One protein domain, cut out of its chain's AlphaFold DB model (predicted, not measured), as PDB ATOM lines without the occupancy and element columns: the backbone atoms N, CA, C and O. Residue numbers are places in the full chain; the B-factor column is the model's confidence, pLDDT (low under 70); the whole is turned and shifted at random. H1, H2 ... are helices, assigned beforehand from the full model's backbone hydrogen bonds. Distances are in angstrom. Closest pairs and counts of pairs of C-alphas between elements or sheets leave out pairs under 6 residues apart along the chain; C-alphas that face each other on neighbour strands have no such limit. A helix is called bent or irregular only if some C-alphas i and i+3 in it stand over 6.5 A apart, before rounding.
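This is residues 65 to 119 of the 167 residues of an uncharacterized protein of Eubacterium maltosivorans (UniProt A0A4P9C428). A long rod is made by H1 and, beyond its end, H3 running on the same way, with short H2 and its two links looped out beside the joint; residues 65 to 77 and 112 to 119 stick out at opposite ends. The printed part has 55 residues, 45 of them in three named helices in the order H1, H2, H3, with no named strand, and its class is all helix; it is loose, with a radius of gyration of the C-alphas of 14.3 A, spanning 52 by 17 by 17 A.

Start from H1, residues 65 to 87: its residues 82 to 86 alone touch H2, residues 92 to 97, closest at the C-alphas of Thr 86 and Glu 92, 6.5 A, at a steep tilt of 65 degrees, opposite ways. H3, residues 104 to 119, is close to H1 but not clearly touching; the closest C-alphas, Leu 85 and Pro 104, are 5.6 A apart, at a shallow tilt of 34.7 degrees, only just short of steep, the same way. H2 and H3 are apart. In H1 and H3 every O i to N i+4 pair is within hydrogen-bond range; in H2, 0 of 2, but 2 of 3 O i to N i+3 pairs.

Find C-alpha 65 at (-17.822, 17.126, 154.200); H1 runs 32.3 A from there. H2, 10.0 A, is irregular, but only just: C-alphas 93 and 96 are 6.8 A apart. H3 runs 22.2 A to C-alpha 119 at (11.048, 34.251, 113.928).

The farthest C-alphas, Glu 65 and Met 119, are 52.4 A apart. The printed part has no cut; H1 to H2 is a tight link, H2 to H3 a short one. No printed residue is under 70 in pLDDT.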
ATOM      1  N   GLU A  65     -19.229  16.905 153.898       78.00
ATOM      2  CA  GLU A  65     -17.822  17.126 154.200       78.00
ATOM      3  C   GLU A  65     -16.876  16.444 153.198       78.00
ATOM      4  O   GLU A  65     -15.954  17.088 152.707       78.00
ATOM      5  N   GLN A  66     -17.127  15.187 152.819       78.31
ATOM      6  CA  GLN A  66     -16.352  14.496 151.784       78.31
ATOM      7  C   GLN A  66     -16.512  15.164 150.414       78.31
ATOM      8  O   GLN A  66     -15.529  15.314 149.691       78.31
ATOM      9  N   ALA A  67     -17.728  15.593 150.055       82.12
ATOM     10  CA  ALA A  67     -17.973  16.287 148.788       82.12
ATOM     11  C   ALA A  67     -17.203  17.614 148.726       82.12
ATOM     12  O   ALA A  67     -16.566  17.924 147.722       82.12
ATOM     13  N   ARG A  68     -17.185  18.350 149.844       86.56
ATOM     14  CA  ARG A  68     -16.404  19.580 149.988       86.56
ATOM     15  C   ARG A  68     -14.899  19.333 149.905       86.56
ATOM     16  O   ARG A  68     -14.193  20.145 149.320       86.56
ATOM     17  N   ILE A  69     -14.397  18.242 150.485       88.06
ATOM     18  CA  ILE A  69     -12.977  17.873 150.375       88.06
ATOM     19  C   ILE A  69     -12.617  17.597 148.912       88.06
ATOM     20  O   ILE A  69     -11.644  18.161 148.427       88.06
ATOM     21  N   ALA A  70     -13.429  16.821 148.190       87.81
ATOM     22  CA  ALA A  70     -13.187  16.528 146.778       87.81
ATOM     23  C   ALA A  70     -13.211  17.793 145.895       87.81
ATOM     24  O   ALA A  70     -12.383  17.938 144.997       87.81
ATOM     25  N   GLU A  71     -14.128  18.727 146.163       90.69
ATOM     26  CA  GLU A  71     -14.183  20.019 145.466       90.69
ATOM     27  C   GLU A  71     -12.938  20.871 145.751       90.69
ATOM     28  O   GLU A  71     -12.314  21.383 144.821       90.69
ATOM     29  N   LEU A  72     -12.526  20.961 147.020       92.06
ATOM     30  CA  LEU A  72     -11.319  21.685 147.419       92.06
ATOM     31  C   LEU A  72     -10.050  21.069 146.820       92.06
ATOM     32  O   LEU A  72      -9.165  21.805 146.393       92.06
ATOM     33  N   GLU A  73      -9.948  19.742 146.763       91.56
ATOM     34  CA  GLU A  73      -8.824  19.046 146.128       91.56
ATOM     35  C   GLU A  73      -8.763  19.332 144.623       91.56
ATOM     36  O   GLU A  73      -7.687  19.612 144.088       91.56
ATOM     37  N   ALA A  74      -9.913  19.325 143.942       90.12
ATOM     38  CA  ALA A  74      -9.995  19.657 142.524       90.12
ATOM     39  C   ALA A  74      -9.611  21.122 142.254       90.12
ATOM     40  O   ALA A  74      -8.834  21.398 141.336       90.12
ATOM     41  N   GLU A  75     -10.101  22.060 143.069       91.50
ATOM     42  CA  GLU A  75      -9.761  23.481 142.959       91.50
ATOM     43  C   GLU A  75      -8.268  23.726 143.220       91.50
ATOM     44  O   GLU A  75      -7.603  24.443 142.467       91.50
ATOM     45  N   LEU A  76      -7.715  23.095 144.258       92.88
ATOM     46  CA  LEU A  76      -6.307  23.228 144.620       92.88
ATOM     47  C   LEU A  76      -5.410  22.660 143.514       92.88
ATOM     48  O   LEU A  76      -4.480  23.341 143.085       92.88
ATOM     49  N   SER A  77      -5.743  21.487 142.971       90.31
ATOM     50  CA  SER A  77      -5.023  20.894 141.840       90.31
ATOM     51  C   SER A  77      -5.066  21.780 140.588       90.31
ATOM     52  O   SER A  77      -4.040  21.996 139.934       90.31
ATOM     53  N   ALA A  78      -6.230  22.361 140.272       89.69
ATOM     54  CA  ALA A  78      -6.367  23.292 139.155       89.69
ATOM     55  C   ALA A  78      -5.491  24.540 139.349       89.69
ATOM     56  O   ALA A  78      -4.796  24.965 138.421       89.69
ATOM     57  N   LYS A  79      -5.462  25.089 140.568       91.50
ATOM     58  CA  LYS A  79      -4.657  26.261 140.919       91.50
ATOM     59  C   LYS A  79      -3.156  25.976 140.893       91.50
ATOM     60  O   LYS A  79      -2.390  26.791 140.381       91.50
ATOM     61  N   GLU A  80      -2.722  24.830 141.410       91.06
ATOM     62  CA  GLU A  80      -1.321  24.398 141.352       91.06
ATOM     63  C   GLU A  80      -0.854  24.235 139.910       91.06
ATOM     64  O   GLU A  80       0.222  24.710 139.541       91.06
ATOM     65  N   ARG A  81      -1.689  23.630 139.065       89.75
ATOM     66  CA  ARG A  81      -1.402  23.506 137.639       89.75
ATOM     67  C   ARG A  81      -1.323  24.863 136.953       89.75
ATOM     68  O   ARG A  81      -0.400  25.087 136.168       89.75
ATOM     69  N   GLN A  82      -2.266  25.758 137.236       91.50
ATOM     70  CA  GLN A  82      -2.241  27.116 136.703       91.50
ATOM     71  C   GLN A  82      -0.931  27.810 137.085       91.50
ATOM     72  O   GLN A  82      -0.232  28.304 136.204       91.50
ATOM     73  N   ALA A  83      -0.550  27.761 138.364       92.12
ATOM     74  CA  ALA A  83       0.698  28.332 138.857       92.12
ATOM     75  C   ALA A  83       1.939  27.703 138.201       92.12
ATOM     76  O   ALA A  83       2.887  28.408 137.861       92.12
ATOM     77  N   ALA A  84       1.954  26.384 137.991       92.31
ATOM     78  CA  ALA A  84       3.066  25.705 137.333       92.31
ATOM     79  C   ALA A  84       3.259  26.181 135.883       92.31
ATOM     80  O   ALA A  84       4.392  26.388 135.452       92.31
ATOM     81  N   LEU A  85       2.165  26.388 135.145       92.19
ATOM     82  CA  LEU A  85       2.198  26.870 133.763       92.19
ATOM     83  C   LEU A  85       2.579  28.356 133.690       92.19
ATOM     84  O   LEU A  85       3.458  28.724 132.908       92.19
ATOM     85  N   THR A  86       1.991  29.207 134.535       93.25
ATOM     86  CA  THR A  86       2.302  30.648 134.548       93.25
ATOM     87  C   THR A  86       3.733  30.931 134.989       93.25
ATOM     88  O   THR A  86       4.410  31.753 134.371       93.25
ATOM     89  N   ASN A  87       4.261  30.189 135.970       94.06
ATOM     90  CA  ASN A  87       5.669  30.275 136.377       94.06
ATOM     91  C   ASN A  87       6.645  29.911 135.246       94.06
ATOM     92  O   ASN A  87       7.803  30.328 135.275       94.06
ATOM     93  N   LYS A  88       6.195  29.148 134.246       92.62
ATOM     94  CA  LYS A  88       6.964  28.803 133.040       92.62
ATOM     95  C   LYS A  88       6.756  29.792 131.889       92.62
ATOM     96  O   LYS A  88       7.222  29.541 130.782       92.62
ATOM     97  N   GLY A  89       6.083  30.915 132.143       90.69
ATOM     98  CA  GLY A  89       5.850  31.977 131.165       90.69
ATOM     99  C   GLY A  89       4.677  31.717 130.220       90.69
ATOM    100  O   GLY A  89       4.509  32.452 129.248       90.69
ATOM    101  N   ILE A  90       3.857  30.697 130.483       91.81
ATOM    102  CA  ILE A  90       2.648  30.439 129.700       91.81
ATOM    103  C   ILE A  90       1.561  31.409 130.166       91.81
ATOM    104  O   ILE A  90       1.249  31.478 131.354       91.81
ATOM    105  N   SER A  91       0.983  32.159 129.225       92.38
ATOM    106  CA  SER A  91      -0.107  33.096 129.521       92.38
ATOM    107  C   SER A  91      -1.317  32.373 130.113       92.38
ATOM    108  O   SER A  91      -1.693  31.303 129.629       92.38
ATOM    109  N   GLU A  92      -1.967  32.992 131.102       92.00
ATOM    110  CA  GLU A  92      -3.211  32.491 131.698       92.00
ATOM    111  C   GLU A  92      -4.303  32.262 130.648       92.00
ATOM    112  O   GLU A  92      -5.005  31.256 130.706       92.00
ATOM    113  N   ASP A  93      -4.362  33.118 129.626       93.44
ATOM    114  CA  ASP A  93      -5.325  33.015 128.526       93.44
ATOM    115  C   ASP A  93      -5.180  31.722 127.710       93.44
ATOM    116  O   ASP A  93      -6.125  31.291 127.052       93.44
ATOM    117  N   LEU A  94      -4.000  31.091 127.723       91.00
ATOM    118  CA  LEU A  94      -3.745  29.853 126.984       91.00
ATOM    119  C   LEU A  94      -4.130  28.604 127.778       91.00
ATOM    120  O   LEU A  94      -4.386  27.561 127.179       91.00
ATOM    121  N   ILE A  95      -4.195  28.698 129.106       90.31
ATOM    122  CA  ILE A  95      -4.408  27.556 130.005       90.31
ATOM    123  C   ILE A  95      -5.732  26.822 129.735       90.31
ATOM    124  O   ILE A  95      -5.693  25.591 129.687       90.31
ATOM    125  N   PRO A  96      -6.870  27.499 129.461       91.94
ATOM    126  CA  PRO A  96      -8.128  26.828 129.118       91.94
ATOM    127  C   PRO A  96      -8.059  25.943 127.866       91.94
ATOM    128  O   PRO A  96      -8.890  25.056 127.690       91.94
ATOM    129  N   PHE A  97      -7.082  26.173 126.987       92.56
ATOM    130  CA  PHE A  97      -6.901  25.403 125.755       92.56
ATOM    131  C   PHE A  97      -5.950  24.210 125.930       92.56
ATOM    132  O   PHE A  97      -5.757  23.431 124.994       92.56
ATOM    133  N   LEU A  98      -5.344  24.051 127.111       90.81
ATOM    134  CA  LEU A  98      -4.386  22.990 127.391       90.81
ATOM    135  C   LEU A  98      -5.079  21.766 127.988       90.81
ATOM    136  O   LEU A  98      -5.758  21.842 129.011       90.81
ATOM    137  N   ARG A  99      -4.814  20.596 127.402       89.50
ATOM    138  CA  ARG A  99      -5.249  19.314 127.966       89.50
ATOM    139  C   ARG A  99      -4.621  19.079 129.338       89.50
ATOM    140  O   ARG A  99      -3.450  19.390 129.561       89.50
ATOM    141  N   ASP A 100      -5.385  18.453 130.220       86.25
ATOM    142  CA  ASP A 100      -4.918  17.955 131.509       86.25
ATOM    143  C   ASP A 100      -3.693  17.035 131.379       86.25
ATOM    144  O   ASP A 100      -3.512  16.317 130.386       86.25
ATOM    145  N   GLY A 101      -2.824  17.097 132.393       84.19
ATOM    146  CA  GLY A 101      -1.614  16.278 132.490       84.19
ATOM    147  C   GLY A 101      -0.477  16.660 131.535       84.19
ATOM    148  O   GLY A 101       0.442  15.868 131.352       84.19
ATOM    149  N   ILE A 102      -0.524  17.834 130.898       88.88
ATOM    150  CA  ILE A 102       0.614  18.341 130.121       88.88
ATOM    151  C   ILE A 102       1.767  18.705 131.059       88.88
ATOM    152  O   ILE A 102       1.571  19.414 132.046       88.88
ATOM    153  N   ASN A 103       2.971  18.253 130.708       90.50
ATOM    154  CA  ASN A 103       4.205  18.656 131.364       90.50
ATOM    155  C   ASN A 103       4.550  20.114 130.978       90.50
ATOM    156  O   ASN A 103       4.780  20.377 129.791       90.50
ATOM    157  N   PRO A 104       4.609  21.059 131.939       89.31
ATOM    158  CA  PRO A 104       4.936  22.455 131.660       89.31
ATOM    159  C   PRO A 104       6.294  22.638 130.971       89.31
ATOM    160  O   PRO A 104       6.406  23.461 130.070       89.31
ATOM    161  N   ASP A 105       7.306  21.847 131.341       90.69
ATOM    162  CA  ASP A 105       8.658  21.971 130.783       90.69
ATOM    163  C   ASP A 105       8.720  21.546 129.313       90.69
ATOM    164  O   ASP A 105       9.343  22.208 128.481       90.69
ATOM    165  N   GLU A 106       8.050  20.447 128.968       93.75
ATOM    166  CA  GLU A 106       7.962  19.983 127.582       93.75
ATOM    167  C   GLU A 106       7.190  20.979 126.717       93.75
ATOM    168  O   GLU A 106       7.624  21.296 125.608       93.75
ATOM    169  N   LEU A 107       6.080  21.513 127.236       92.75
ATOM    170  CA  LEU A 107       5.282  22.506 126.529       92.75
ATOM    171  C   LEU A 107       6.088  23.780 126.251       92.75
ATOM    172  O   LEU A 107       6.090  24.250 125.114       92.75
ATOM    173  N   THR A 108       6.801  24.311 127.249       92.19
ATOM    174  CA  THR A 108       7.640  25.504 127.069       92.19
ATOM    175  C   THR A 108       8.719  25.272 126.015       92.19
ATOM    176  O   THR A 108       8.851  26.082 125.103       92.19
ATOM    177  N   ASN A 109       9.408  24.127 126.040       94.69
ATOM    178  CA  ASN A 109      10.418  23.802 125.028       94.69
ATOM    179  C   ASN A 109       9.840  23.768 123.602       94.69
ATOM    180  O   ASN A 109      10.456  24.277 122.662       94.69
ATOM    181  N   VAL A 110       8.651  23.181 123.424       94.62
ATOM    182  CA  VAL A 110       7.976  23.130 122.116       94.62
ATOM    183  C   VAL A 110       7.557  24.527 121.657       94.62
ATOM    184  O   VAL A 110       7.730  24.867 120.483       94.62
ATOM    185  N   LEU A 111       7.031  25.353 122.566       92.94
ATOM    186  CA  LEU A 111       6.657  26.736 122.267       92.94
ATOM    187  C   LEU A 111       7.878  27.573 121.870       92.94
ATOM    188  O   LEU A 111       7.824  28.266 120.855       92.94
ATOM    189  N   ASP A 112       8.991  27.448 122.589       93.12
ATOM    190  CA  ASP A 112      10.236  28.152 122.275       93.12
ATOM    191  C   ASP A 112      10.763  27.763 120.891       93.12
ATOM    192  O   ASP A 112      11.131  28.620 120.086       93.12
ATOM    193  N   GLN A 113      10.757  26.470 120.562       94.62
ATOM    194  CA  GLN A 113      11.148  25.995 119.234       94.62
ATOM    195  C   GLN A 113      10.230  26.541 118.134       94.62
ATOM    196  O   GLN A 113      10.716  26.975 117.085       94.62
ATOM    197  N   LEU A 114       8.916  26.560 118.370       93.69
ATOM    198  CA  LEU A 114       7.938  27.091 117.425       93.69
ATOM    199  C   LEU A 114       8.144  28.591 117.182       93.69
ATOM    200  O   LEU A 114       8.157  29.031 116.029       93.69
ATOM    201  N   VAL A 115       8.322  29.372 118.250       92.19
ATOM    202  CA  VAL A 115       8.569  30.817 118.167       92.19
ATOM    203  C   VAL A 115       9.881  31.083 117.441       92.19
ATOM    204  O   VAL A 115       9.894  31.859 116.487       92.19
ATOM    205  N   ASN A 116      10.960  30.387 117.802       91.44
ATOM    206  CA  ASN A 116      12.256  30.529 117.139       91.44
ATOM    207  C   ASN A 116      12.180  30.182 115.647       91.44
ATOM    208  O   ASN A 116      12.704  30.920 114.815       91.44
ATOM    209  N   SER A 117      11.475  29.108 115.286       91.12
ATOM    210  CA  SER A 117      11.244  28.732 113.888       91.12
ATOM    211  C   SER A 117      10.466  29.811 113.123       91.12
ATOM    212  O   SER A 117      10.854  30.206 112.021       91.12
ATOM    213  N   ARG A 118       9.394  30.350 113.719       90.81
ATOM    214  CA  ARG A 118       8.586  31.421 113.117       90.81
ATOM    215  C   ARG A 118       9.370  32.717 112.957       90.81
ATOM    216  O   ARG A 118       9.248  33.350 111.910       90.81
ATOM    217  N   MET A 119      10.170  33.082 113.956       89.00
ATOM    218  CA  MET A 119      11.048  34.251 113.928       89.00
ATOM    219  C   MET A 119      12.174  34.087 112.906       89.00
ATOM    220  O   MET A 119      12.495  35.038 112.206       89.00
TER     221      MET A 119